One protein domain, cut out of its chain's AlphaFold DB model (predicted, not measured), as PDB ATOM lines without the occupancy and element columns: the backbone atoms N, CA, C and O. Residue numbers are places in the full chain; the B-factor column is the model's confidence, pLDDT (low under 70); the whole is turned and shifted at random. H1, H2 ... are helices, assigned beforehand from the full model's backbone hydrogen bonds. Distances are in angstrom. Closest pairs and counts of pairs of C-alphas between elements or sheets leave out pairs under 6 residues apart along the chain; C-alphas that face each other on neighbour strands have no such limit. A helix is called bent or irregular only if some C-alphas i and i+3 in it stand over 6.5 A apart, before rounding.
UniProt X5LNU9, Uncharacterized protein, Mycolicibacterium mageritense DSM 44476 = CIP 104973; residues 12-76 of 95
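AT A GLANCE: This is residues 12 to 76 of the 95 residues of an uncharacterized protein of Mycolicibacterium mageritense DSM 44476 = CIP 104973 (UniProt X5LNU9). Two helices, H1 and the long H5, cross near their middles as an X. H3 starts near the middle of H5 and runs away from it at a steep angle, the short H4 makes the turn from H3 back into H5, and the short H2 lies in the turn between H1 and H3, away from H5. The printed part has 65 residues, with five named helices in the order H1, H2, H3, H4, H5 and no named strand, and its class is all helix. It is compact, with a radius of gyration of the C-alphas of 11.2 A, and spans 34 by 25 by 16 A.

HOW THE PARTS SIT: H1, residues 12 to 23, touches the hub H5, residues 56 to 74, at a steep tilt of 52 degrees, the same way; their closest C-alphas, those of Ala 18 and Val 66, are 5.1 A apart. H2, residues 29 to 33, touches no helix and is apart from H1 and H5. H3, residues 36 to 47, is close to H2 but not clearly touching it, the closest C-alphas being those of Tyr 31 and Arg 39 at 7.3 A. H3 is also close to H1 but not clearly touching it, about perpendicular at 79 degrees, with the C-alphas of Phe 21 and Tyr 43 closest at 7.6 A. H3 and H5 only just touch, with 3 pairs of C-alphas within 8 A, through residues 36 to 40 of H3 and residue 63 of H5 alone; the closest C-alphas, those of Asp 37 and Thr 63, are 6.8 A apart, and the tilt is a steep 66 degrees, opposite ways. H4, residues 50 to 54, touches H3 through residues 41 to 44 of H3 alone, with the C-alphas of Leu 44 and Arg 50 closest at 7.0 A. H4 and H5 touch only at the corner by their link, and only just, with 3 pairs of C-alphas within 8 A; those of Ile 52 and Ala 58 are closest at 5.7 A. In H1, H3, H4 and H5 every O i to N i+4 pair is within hydrogen-bond range; in H2 0 of 1 is, beside 1 of 2 O i to N i+3 pairs.

IN THESE COORDINATES: H1 begins at C-alpha 12 (38.688, 53.904, 50.277) and is 16.9 A long. H2 is irregular, with C-alphas 30 and 33 at 7.1 A. H3 is 16.5 A long and begins at C-alpha 36 (31.913, 37.413, 40.456). H2 measures 7.7 A and H4 6.1 A. H5 is the longest helix at 26.7 A and ends at C-alpha 74 (45.700, 39.026, 36.097).

THE WHOLE: The two C-alphas farthest apart, those of Asn 54 and Asn 76, are 34.9 A apart. The printed part has no cut, and the four links between the helices are tight. The mean pLDDT of the printed part is 80.0, with residues 71 to 76 under 70.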
ATOM      1  N   PRO A  12      37.558  54.674  49.751       79.94
ATOM      2  CA  PRO A  12      38.688  53.904  50.277       79.94
ATOM      3  C   PRO A  12      38.288  52.709  51.156       79.94
ATOM      4  O   PRO A  12      38.998  51.707  51.166       79.94
ATOM      5  N   GLN A  13      37.153  52.757  51.863       81.19
ATOM      6  CA  GLN A  13      36.656  51.604  52.626       81.19
ATOM      7  C   GLN A  13      36.190  50.484  51.695       81.19
ATOM      8  O   GLN A  13      36.529  49.324  51.915       81.19
ATOM      9  N   LEU A  14      35.486  50.830  50.611       82.62
ATOM     10  CA  LEU A  14      35.121  49.863  49.572       82.62
ATOM     11  C   LEU A  14      36.364  49.242  48.928       82.62
ATOM     12  O   LEU A  14      36.388  48.046  48.663       82.62
ATOM     13  N   GLU A  15      37.418  50.029  48.717       83.50
ATOM     14  CA  GLU A  15      38.676  49.521  48.167       83.50
ATOM     15  C   GLU A  15      39.403  48.575  49.136       83.50
ATOM     16  O   GLU A  15      39.933  47.547  48.711       83.50
ATOM     17  N   ALA A  16      39.385  48.868  50.439       85.12
ATOM     18  CA  ALA A  16      39.913  47.968  51.460       85.12
ATOM     19  C   ALA A  16      39.147  46.634  51.495       85.12
ATOM     20  O   ALA A  16      39.774  45.575  51.483       85.12
ATOM     21  N   ILE A  17      37.809  46.676  51.449       84.62
ATOM     22  CA  ILE A  17      36.955  45.477  51.391       84.62
ATOM     23  C   ILE A  17      37.212  44.693  50.101       84.62
ATOM     24  O   ILE A  17      37.370  43.476  50.144       84.62
ATOM     25  N   ALA A  18      37.320  45.374  48.956       86.81
ATOM     26  CA  ALA A  18      37.644  44.733  47.686       86.81
ATOM     27  C   ALA A  18      38.993  44.002  47.755       86.81
ATOM     28  O   ALA A  18      39.113  42.882  47.269       86.81
ATOM     29  N   ARG A  19      40.012  44.596  48.389       84.31
ATOM     30  CA  ARG A  19      41.324  43.952  48.570       84.31
ATOM     31  C   ARG A  19      41.282  42.779  49.552       84.31
ATOM     32  O   ARG A  19      42.003  41.812  49.326       84.31
ATOM     33  N   ASP A  20      40.462  42.846  50.600       85.44
ATOM     34  CA  ASP A  20      40.245  41.729  51.534       85.44
ATOM     35  C   ASP A  20      39.544  40.551  50.844       85.44
ATOM     36  O   ASP A  20      39.988  39.408  50.958       85.44
ATOM     37  N   PHE A  21      38.521  40.839  50.031       83.88
ATOM     38  CA  PHE A  21      37.840  39.847  49.199       83.88
ATOM     39  C   PHE A  21      38.829  39.104  48.295       83.88
ATOM     40  O   PHE A  21      38.763  37.884  48.189       83.88
ATOM     41  N   LEU A  22      39.797  39.812  47.703       81.56
ATOM     42  CA  LEU A  22      40.789  39.190  46.823       81.56
ATOM     43  C   LEU A  22      41.710  38.187  47.514       81.56
ATOM     44  O   LEU A  22      42.175  37.253  46.864       81.56
ATOM     45  N   ARG A  23      41.974  38.390  48.805       82.06
ATOM     46  CA  ARG A  23      42.790  37.488  49.630       82.06
ATOM     47  C   ARG A  23      41.965  36.405  50.318       82.06
ATOM     48  O   ARG A  23      42.539  35.556  50.990       82.06
ATOM     49  N   SER A  24      40.644  36.470  50.196       79.75
ATOM     50  CA  SER A  24      39.738  35.499  50.791       79.75
ATOM     51  C   SER A  24      39.579  34.276  49.892       79.75
ATOM     52  O   SER A  24      39.717  34.357  48.674       79.75
ATOM     53  N   GLU A  25      39.169  33.172  50.505       80.94
ATOM     54  CA  GLU A  25      38.746  31.914  49.876       80.94
ATOM     55  C   GLU A  25      37.830  32.111  48.639       80.94
ATOM     56  O   GLU A  25      37.874  31.353  47.674       80.94
ATOM     57  N   PHE A  26      37.013  33.166  48.603       74.44
ATOM     58  CA  PHE A  26      36.072  33.428  47.507       74.44
ATOM     59  C   PHE A  26      36.736  33.724  46.146       74.44
ATOM     60  O   PHE A  26      36.071  33.666  45.102       74.44
ATOM     61  N   THR A  27      38.038  34.020  46.105       74.81
ATOM     62  CA  THR A  27      38.792  34.095  44.841       74.81
ATOM     63  C   THR A  27      39.354  32.761  44.376       74.81
ATOM     64  O   THR A  27      39.838  32.678  43.241       74.81
ATOM     65  N   GLU A  28      39.235  31.704  45.178       77.38
ATOM     66  CA  GLU A  28      39.725  30.382  44.823       77.38
ATOM     67  C   GLU A  28      38.956  29.761  43.653       77.38
ATOM     68  O   GLU A  28      37.813  30.105  43.317       77.38
ATOM     69  N   ARG A  29      39.613  28.785  43.018       72.56
ATOM     70  CA  ARG A  29      39.079  28.058  41.860       72.56
ATOM     71  C   ARG A  29      37.807  27.281  42.194       72.56
ATOM     72  O   ARG A  29      37.005  27.059  41.293       72.56
ATOM     73  N   ILE A  30      37.591  26.929  43.462       77.38
ATOM     74  CA  ILE A  30      36.370  26.263  43.943       77.38
ATOM     75  C   ILE A  30      35.119  27.126  43.737       77.38
ATOM     76  O   ILE A  30      34.098  26.627  43.272       77.38
ATOM     77  N   TYR A  31      35.227  28.444  43.925       74.19
ATOM     78  CA  TYR A  31      34.162  29.386  43.571       74.19
ATOM     79  C   TYR A  31      34.231  29.800  42.099       74.19
ATOM     80  O   TYR A  31      33.359  30.523  41.633       74.19
ATOM     81  N   GLY A  32      35.226  29.308  41.347       74.31
ATOM     82  CA  GLY A  32      35.473  29.496  39.910       74.31
ATOM     83  C   GLY A  32      34.225  29.429  39.033       74.31
ATOM     84  O   GLY A  32      34.072  30.230  38.115       74.31
ATOM     85  N   MET A  33      33.324  28.509  39.371       82.38
ATOM     86  CA  MET A  33      32.072  28.249  38.660       82.38
ATOM     87  C   MET A  33      31.006  29.336  38.882       82.38
ATOM     88  O   MET A  33      30.036  29.418  38.133       82.38
ATOM     89  N   TRP A  34      31.160  30.170  39.913       84.12
ATOM     90  CA  TRP A  34      30.217  31.232  40.251       84.12
ATOM     91  C   TRP A  34      30.647  32.557  39.612       84.12
ATOM     92  O   TRP A  34      31.841  32.897  39.661       84.12
ATOM     93  N   PRO A  35      29.694  33.341  39.067       82.62
ATOM     94  CA  PRO A  35      29.979  34.683  38.574       82.62
ATOM     95  C   PRO A  35      30.428  35.583  39.730       82.62
ATOM     96  O   PRO A  35      30.020  35.383  40.875       82.62
ATOM     97  N   ILE A  36      31.270  36.577  39.431       81.31
ATOM     98  CA  ILE A  36      31.913  37.413  40.456       81.31
ATOM     99  C   ILE A  36      30.891  38.121  41.356       81.31
ATOM    100  O   ILE A  36      31.072  38.161  42.568       81.31
ATOM    101  N   ASP A  37      29.779  38.565  40.772       81.62
ATOM    102  CA  ASP A  37      28.667  39.226  41.455       81.62
ATOM    103  C   ASP A  37      28.084  38.345  42.575       81.62
ATOM    104  O   ASP A  37      27.962  38.758  43.728       81.62
ATOM    105  N   ARG A  38      27.887  37.053  42.279       85.75
ATOM    106  CA  ARG A  38      27.378  36.065  43.238       85.75
ATOM    107  C   ARG A  38      28.378  35.754  44.351       85.75
ATOM    108  O   ARG A  38      27.975  35.451  45.470       85.75
ATOM    109  N   ARG A  39      29.681  35.808  44.062       87.19
ATOM    110  CA  ARG A  39      30.719  35.613  45.090       87.19
ATOM    111  C   ARG A  39      30.784  36.796  46.043       87.19
ATOM    112  O   ARG A  39      30.943  36.593  47.243       87.19
ATOM    113  N   ILE A  40      30.647  38.009  45.511       84.19
ATOM    114  CA  ILE A  40      30.614  39.238  46.304       84.19
ATOM    115  C   ILE A  40      29.370  39.236  47.194       84.19
ATOM    116  O   ILE A  40      29.496  39.447  48.396       84.19
ATOM    117  N   ASP A  41      28.196  38.905  46.655       84.69
ATOM    118  CA  ASP A  41      26.966  38.771  47.441       84.69
ATOM    119  C   ASP A  41      27.104  37.732  48.576       84.69
ATOM    120  O   ASP A  41      26.779  38.031  49.728       84.69
ATOM    121  N   ALA A  42      27.678  36.554  48.298       85.88
ATOM    122  CA  ALA A  42      27.929  35.534  49.319       85.88
ATOM    123  C   ALA A  42      28.904  36.019  50.408       85.88
ATOM    124  O   ALA A  42      28.640  35.832  51.597       85.88
ATOM    125  N   TYR A  43      29.988  36.694  50.022       85.56
ATOM    126  CA  TYR A  43      30.959  37.272  50.955       85.56
ATOM    127  C   TYR A  43      30.337  38.369  51.832       85.56
ATOM    128  O   TYR A  43      30.540  38.390  53.047       85.56
ATOM    129  N   LEU A  44      29.529  39.255  51.241       84.88
ATOM    130  CA  LEU A  44      28.825  40.318  51.961       84.88
ATOM    131  C   LEU A  44      27.833  39.753  52.979       84.88
ATOM    132  O   LEU A  44      27.767  40.246  54.108       84.88
ATOM    133  N   ARG A  45      27.099  38.691  52.616       85.19
ATOM    134  CA  ARG A  45      26.226  37.969  53.554       85.19
ATOM    135  C   ARG A  45      27.024  37.300  54.665       85.19
ATOM    136  O   ARG A  45      26.628  37.408  55.821       85.19
ATOM    137  N   HIS A  46      28.145  36.661  54.332       84.62
ATOM    138  CA  HIS A  46      28.984  35.951  55.298       84.62
ATOM    139  C   HIS A  46      29.607  36.894  56.341       84.62
ATOM    140  O   HIS A  46      29.635  36.580  57.525       84.62
ATOM    141  N   ARG A  47      30.049  38.088  55.923       81.38
ATOM    142  CA  ARG A  47      30.593  39.127  56.816       81.38
ATOM    143  C   ARG A  47      29.520  39.959  57.534       81.38
ATOM    144  O   ARG A  47      29.862  40.753  58.405       81.38
ATOM    145  N   GLY A  48      28.244  39.815  57.169       80.62
ATOM    146  CA  GLY A  48      27.139  40.568  57.767       80.62
ATOM    147  C   GLY A  48      26.989  42.010  57.265       80.62
ATOM    148  O   GLY A  48      26.289  42.803  57.893       80.62
ATOM    149  N   PHE A  49      27.577  42.369  56.119       79.19
ATOM    150  CA  PHE A  49      27.505  43.716  55.536       79.19
ATOM    151  C   PHE A  49      26.164  43.991  54.830       79.19
ATOM    152  O   PHE A  49      26.104  44.358  53.655       79.19
ATOM    153  N   ARG A  50      25.054  43.843  55.560       77.62
ATOM    154  CA  ARG A  50      23.690  44.038  55.032       77.62
ATOM    155  C   ARG A  50      23.437  45.476  54.571       77.62
ATOM    156  O   ARG A  50      22.633  45.680  53.670       77.62
ATOM    157  N   GLY A  51      24.165  46.452  55.121       73.12
ATOM    158  CA  GLY A  51      24.115  47.848  54.672       73.12
ATOM    159  C   GLY A  51      24.582  48.047  53.224       73.12
ATOM    160  O   GLY A  51      24.004  48.865  52.521       73.12
ATOM    161  N   ILE A  52      25.557  47.260  52.754       76.75
ATOM    162  CA  ILE A  52      26.011  47.285  51.349       76.75
ATOM    163  C   ILE A  52      24.988  46.598  50.451       76.75
ATOM    164  O   ILE A  52      24.703  47.082  49.367       76.75
ATOM    165  N   LEU A  53      24.415  45.480  50.907       77.00
ATOM    166  CA  LEU A  53      23.384  44.766  50.148       77.00
ATOM    167  C   LEU A  53      22.114  45.606  49.970       77.00
ATOM    168  O   LEU A  53      21.456  45.508  48.940       77.00
ATOM    169  N   ASN A  54      21.781  46.438  50.959       81.25
ATOM    170  CA  ASN A  54      20.652  47.358  50.875       81.25
ATOM    171  C   ASN A  54      20.949  48.587  49.994       81.25
ATOM    172  O   ASN A  54      20.021  49.201  49.476       81.25
ATOM    173  N   ASP A  55      22.221  48.948  49.813       81.69
ATOM    174  CA  ASP A  55      22.644  50.049  48.949       81.69
ATOM    175  C   ASP A  55      23.184  49.515  47.612       81.69
ATOM    176  O   ASP A  55      24.370  49.215  47.450       81.69
ATOM    177  N   GLY A  56      22.299  49.409  46.616       80.00
ATOM    178  CA  GLY A  56      22.657  48.905  45.284       80.00
ATOM    179  C   GLY A  56      23.820  49.665  44.630       80.00
ATOM    180  O   GLY A  56      24.616  49.072  43.904       80.00
ATOM    181  N   SER A  57      23.986  50.954  44.948       84.94
ATOM    182  CA  SER A  57      25.089  51.769  44.432       84.94
ATOM    183  C   SER A  57      26.441  51.365  45.036       84.94
ATOM    184  O   SER A  57      27.435  51.244  44.317       84.94
ATOM    185  N   ALA A  58      26.490  51.092  46.340       83.06
ATOM    186  CA  ALA A  58      27.671  50.623  47.047       83.06
ATOM    187  C   ALA A  58      28.056  49.219  46.579       83.06
ATOM    188  O   ALA A  58      29.242  48.957  46.371       83.06
ATOM    189  N   CYS A  59      27.067  48.353  46.338       82.56
ATOM    190  CA  CYS A  59      27.288  47.023  45.778       82.56
ATOM    191  C   CYS A  59      27.911  47.091  44.369       82.56
ATOM    192  O   CYS A  59      28.945  46.463  44.116       82.56
ATOM    193  N   SER A  60      27.375  47.927  43.469       86.12
ATOM    194  CA  SER A  60      27.970  48.131  42.137       86.12
ATOM    195  C   SER A  60      29.376  48.730  42.208       86.12
ATOM    196  O   SER A  60      30.275  48.264  41.510       86.12
ATOM    197  N   ARG A  61      29.607  49.723  43.076       88.00
ATOM    198  CA  ARG A  61      30.934  50.341  43.254       88.00
ATOM    199  C   ARG A  61      31.960  49.360  43.818       88.00
ATOM    200  O   ARG A  61      33.115  49.390  43.403       88.00
ATOM    201  N   LEU A  62      31.560  48.493  44.749       85.75
ATOM    202  CA  LEU A  62      32.420  47.430  45.270       85.75
ATOM    203  C   LEU A  62      32.792  46.442  44.163       85.75
ATOM    204  O   LEU A  62      33.961  46.089  44.016       85.75
ATOM    205  N   THR A  63      31.805  46.044  43.362       86.62
ATOM    206  CA  THR A  63      31.986  45.120  42.241       86.62
ATOM    207  C   THR A  63      32.953  45.680  41.203       86.62
ATOM    208  O   THR A  63      33.911  44.997  40.843       86.62
ATOM    209  N   ASP A  64      32.786  46.943  40.805       87.62
ATOM    210  CA  ASP A  64      33.718  47.644  39.916       87.62
ATOM    211  C   ASP A  64      35.154  47.625  40.465       87.62
ATOM    212  O   ASP A  64      36.097  47.244  39.768       87.62
ATOM    213  N   ARG A  65      35.332  47.913  41.763       86.94
ATOM    214  CA  ARG A  65      36.651  47.891  42.416       86.94
ATOM    215  C   ARG A  65      37.261  46.497  42.453       86.94
ATOM    216  O   ARG A  65      38.462  46.366  42.214       86.94
ATOM    217  N   VAL A  66      36.477  45.458  42.735       85.50
ATOM    218  CA  VAL A  66      36.950  44.066  42.704       85.50
ATOM    219  C   VAL A  66      37.394  43.695  41.291       85.50
ATOM    220  O   VAL A  66      38.498  43.179  41.128       85.50
ATOM    221  N   MET A  67      36.597  44.011  40.266       84.12
ATOM    222  CA  MET A  67      36.958  43.733  38.873       84.12
ATOM    223  C   MET A  67      38.208  44.505  38.434       84.12
ATOM    224  O   MET A  67      39.109  43.914  37.837       84.12
ATOM    225  N   ALA A  68      38.324  45.786  38.789       84.94
ATOM    226  CA  ALA A  68      39.498  46.603  38.486       84.94
ATOM    227  C   ALA A  68      40.776  46.044  39.137       84.94
ATOM    228  O   ALA A  68      41.842  46.026  38.518       84.94
ATOM    229  N   ASN A  69      40.685  45.550  40.375       79.00
ATOM    230  CA  ASN A  69      41.820  44.937  41.061       79.00
ATOM    231  C   ASN A  69      42.130  43.519  40.540       79.00
ATOM    232  O   ASN A  69      43.302  43.190  40.386       79.00
ATOM    233  N   LEU A  70      41.127  42.702  40.191       75.56
ATOM    234  CA  LEU A  70      41.336  41.410  39.515       75.56
ATOM    235  C   LEU A  70      42.026  41.587  38.167       75.56
ATOM    236  O   LEU A  70      42.942  40.830  37.849       75.56
ATOM    237  N   GLY A  71      41.612  42.600  37.404       68.94
ATOM    238  CA  GLY A  71      42.261  43.000  36.164       68.94
ATOM    239  C   GLY A  71      43.733  43.322  36.397       68.94
ATOM    240  O   GLY A  71      44.571  42.830  35.665       68.94
ATOM    241  N   ARG A  72      44.086  44.044  37.466       66.44
ATOM    242  CA  ARG A  72      45.494  44.328  37.809       66.44
ATOM    243  C   ARG A  72      46.290  43.093  38.237       66.44
ATOM    244  O   ARG A  72      47.463  43.003  37.905       66.44
ATOM    245  N   VAL A  73      45.675  42.159  38.962       63.34
ATOM    246  CA  VAL A  73      46.339  40.915  39.398       63.34
ATOM    247  C   VAL A  73      46.563  39.963  38.220       63.34
ATOM    248  O   VAL A  73      47.593  39.300  38.154       63.34
ATOM    249  N   ARG A  74      45.612  39.892  37.283       60.72
ATOM    250  CA  ARG A  74      45.700  39.026  36.097       60.72
ATOM    251  C   ARG A  74      46.449  39.667  34.935       60.72
ATOM    252  O   ARG A  74      47.074  38.950  34.164       60.72
ATOM    253  N   CYS A  75      46.465  40.993  34.844       53.53
ATOM    254  CA  CYS A  75      47.356  41.740  33.962       53.53
ATOM    255  C   CYS A  75      48.754  41.807  34.584       53.53
ATOM    256  O   CYS A  75      49.264  42.881  34.902       53.53
ATOM    257  N   ASN A  76      49.393  40.648  34.734       49.09
ATOM    258  CA  ASN A  76      50.843  40.616  34.789       49.09
ATOM    259  C   ASN A  76      51.349  41.226  33.463       49.09
ATOM    260  O   ASN A  76      50.903  40.779  32.402       49.09
TER     261      ASN A  76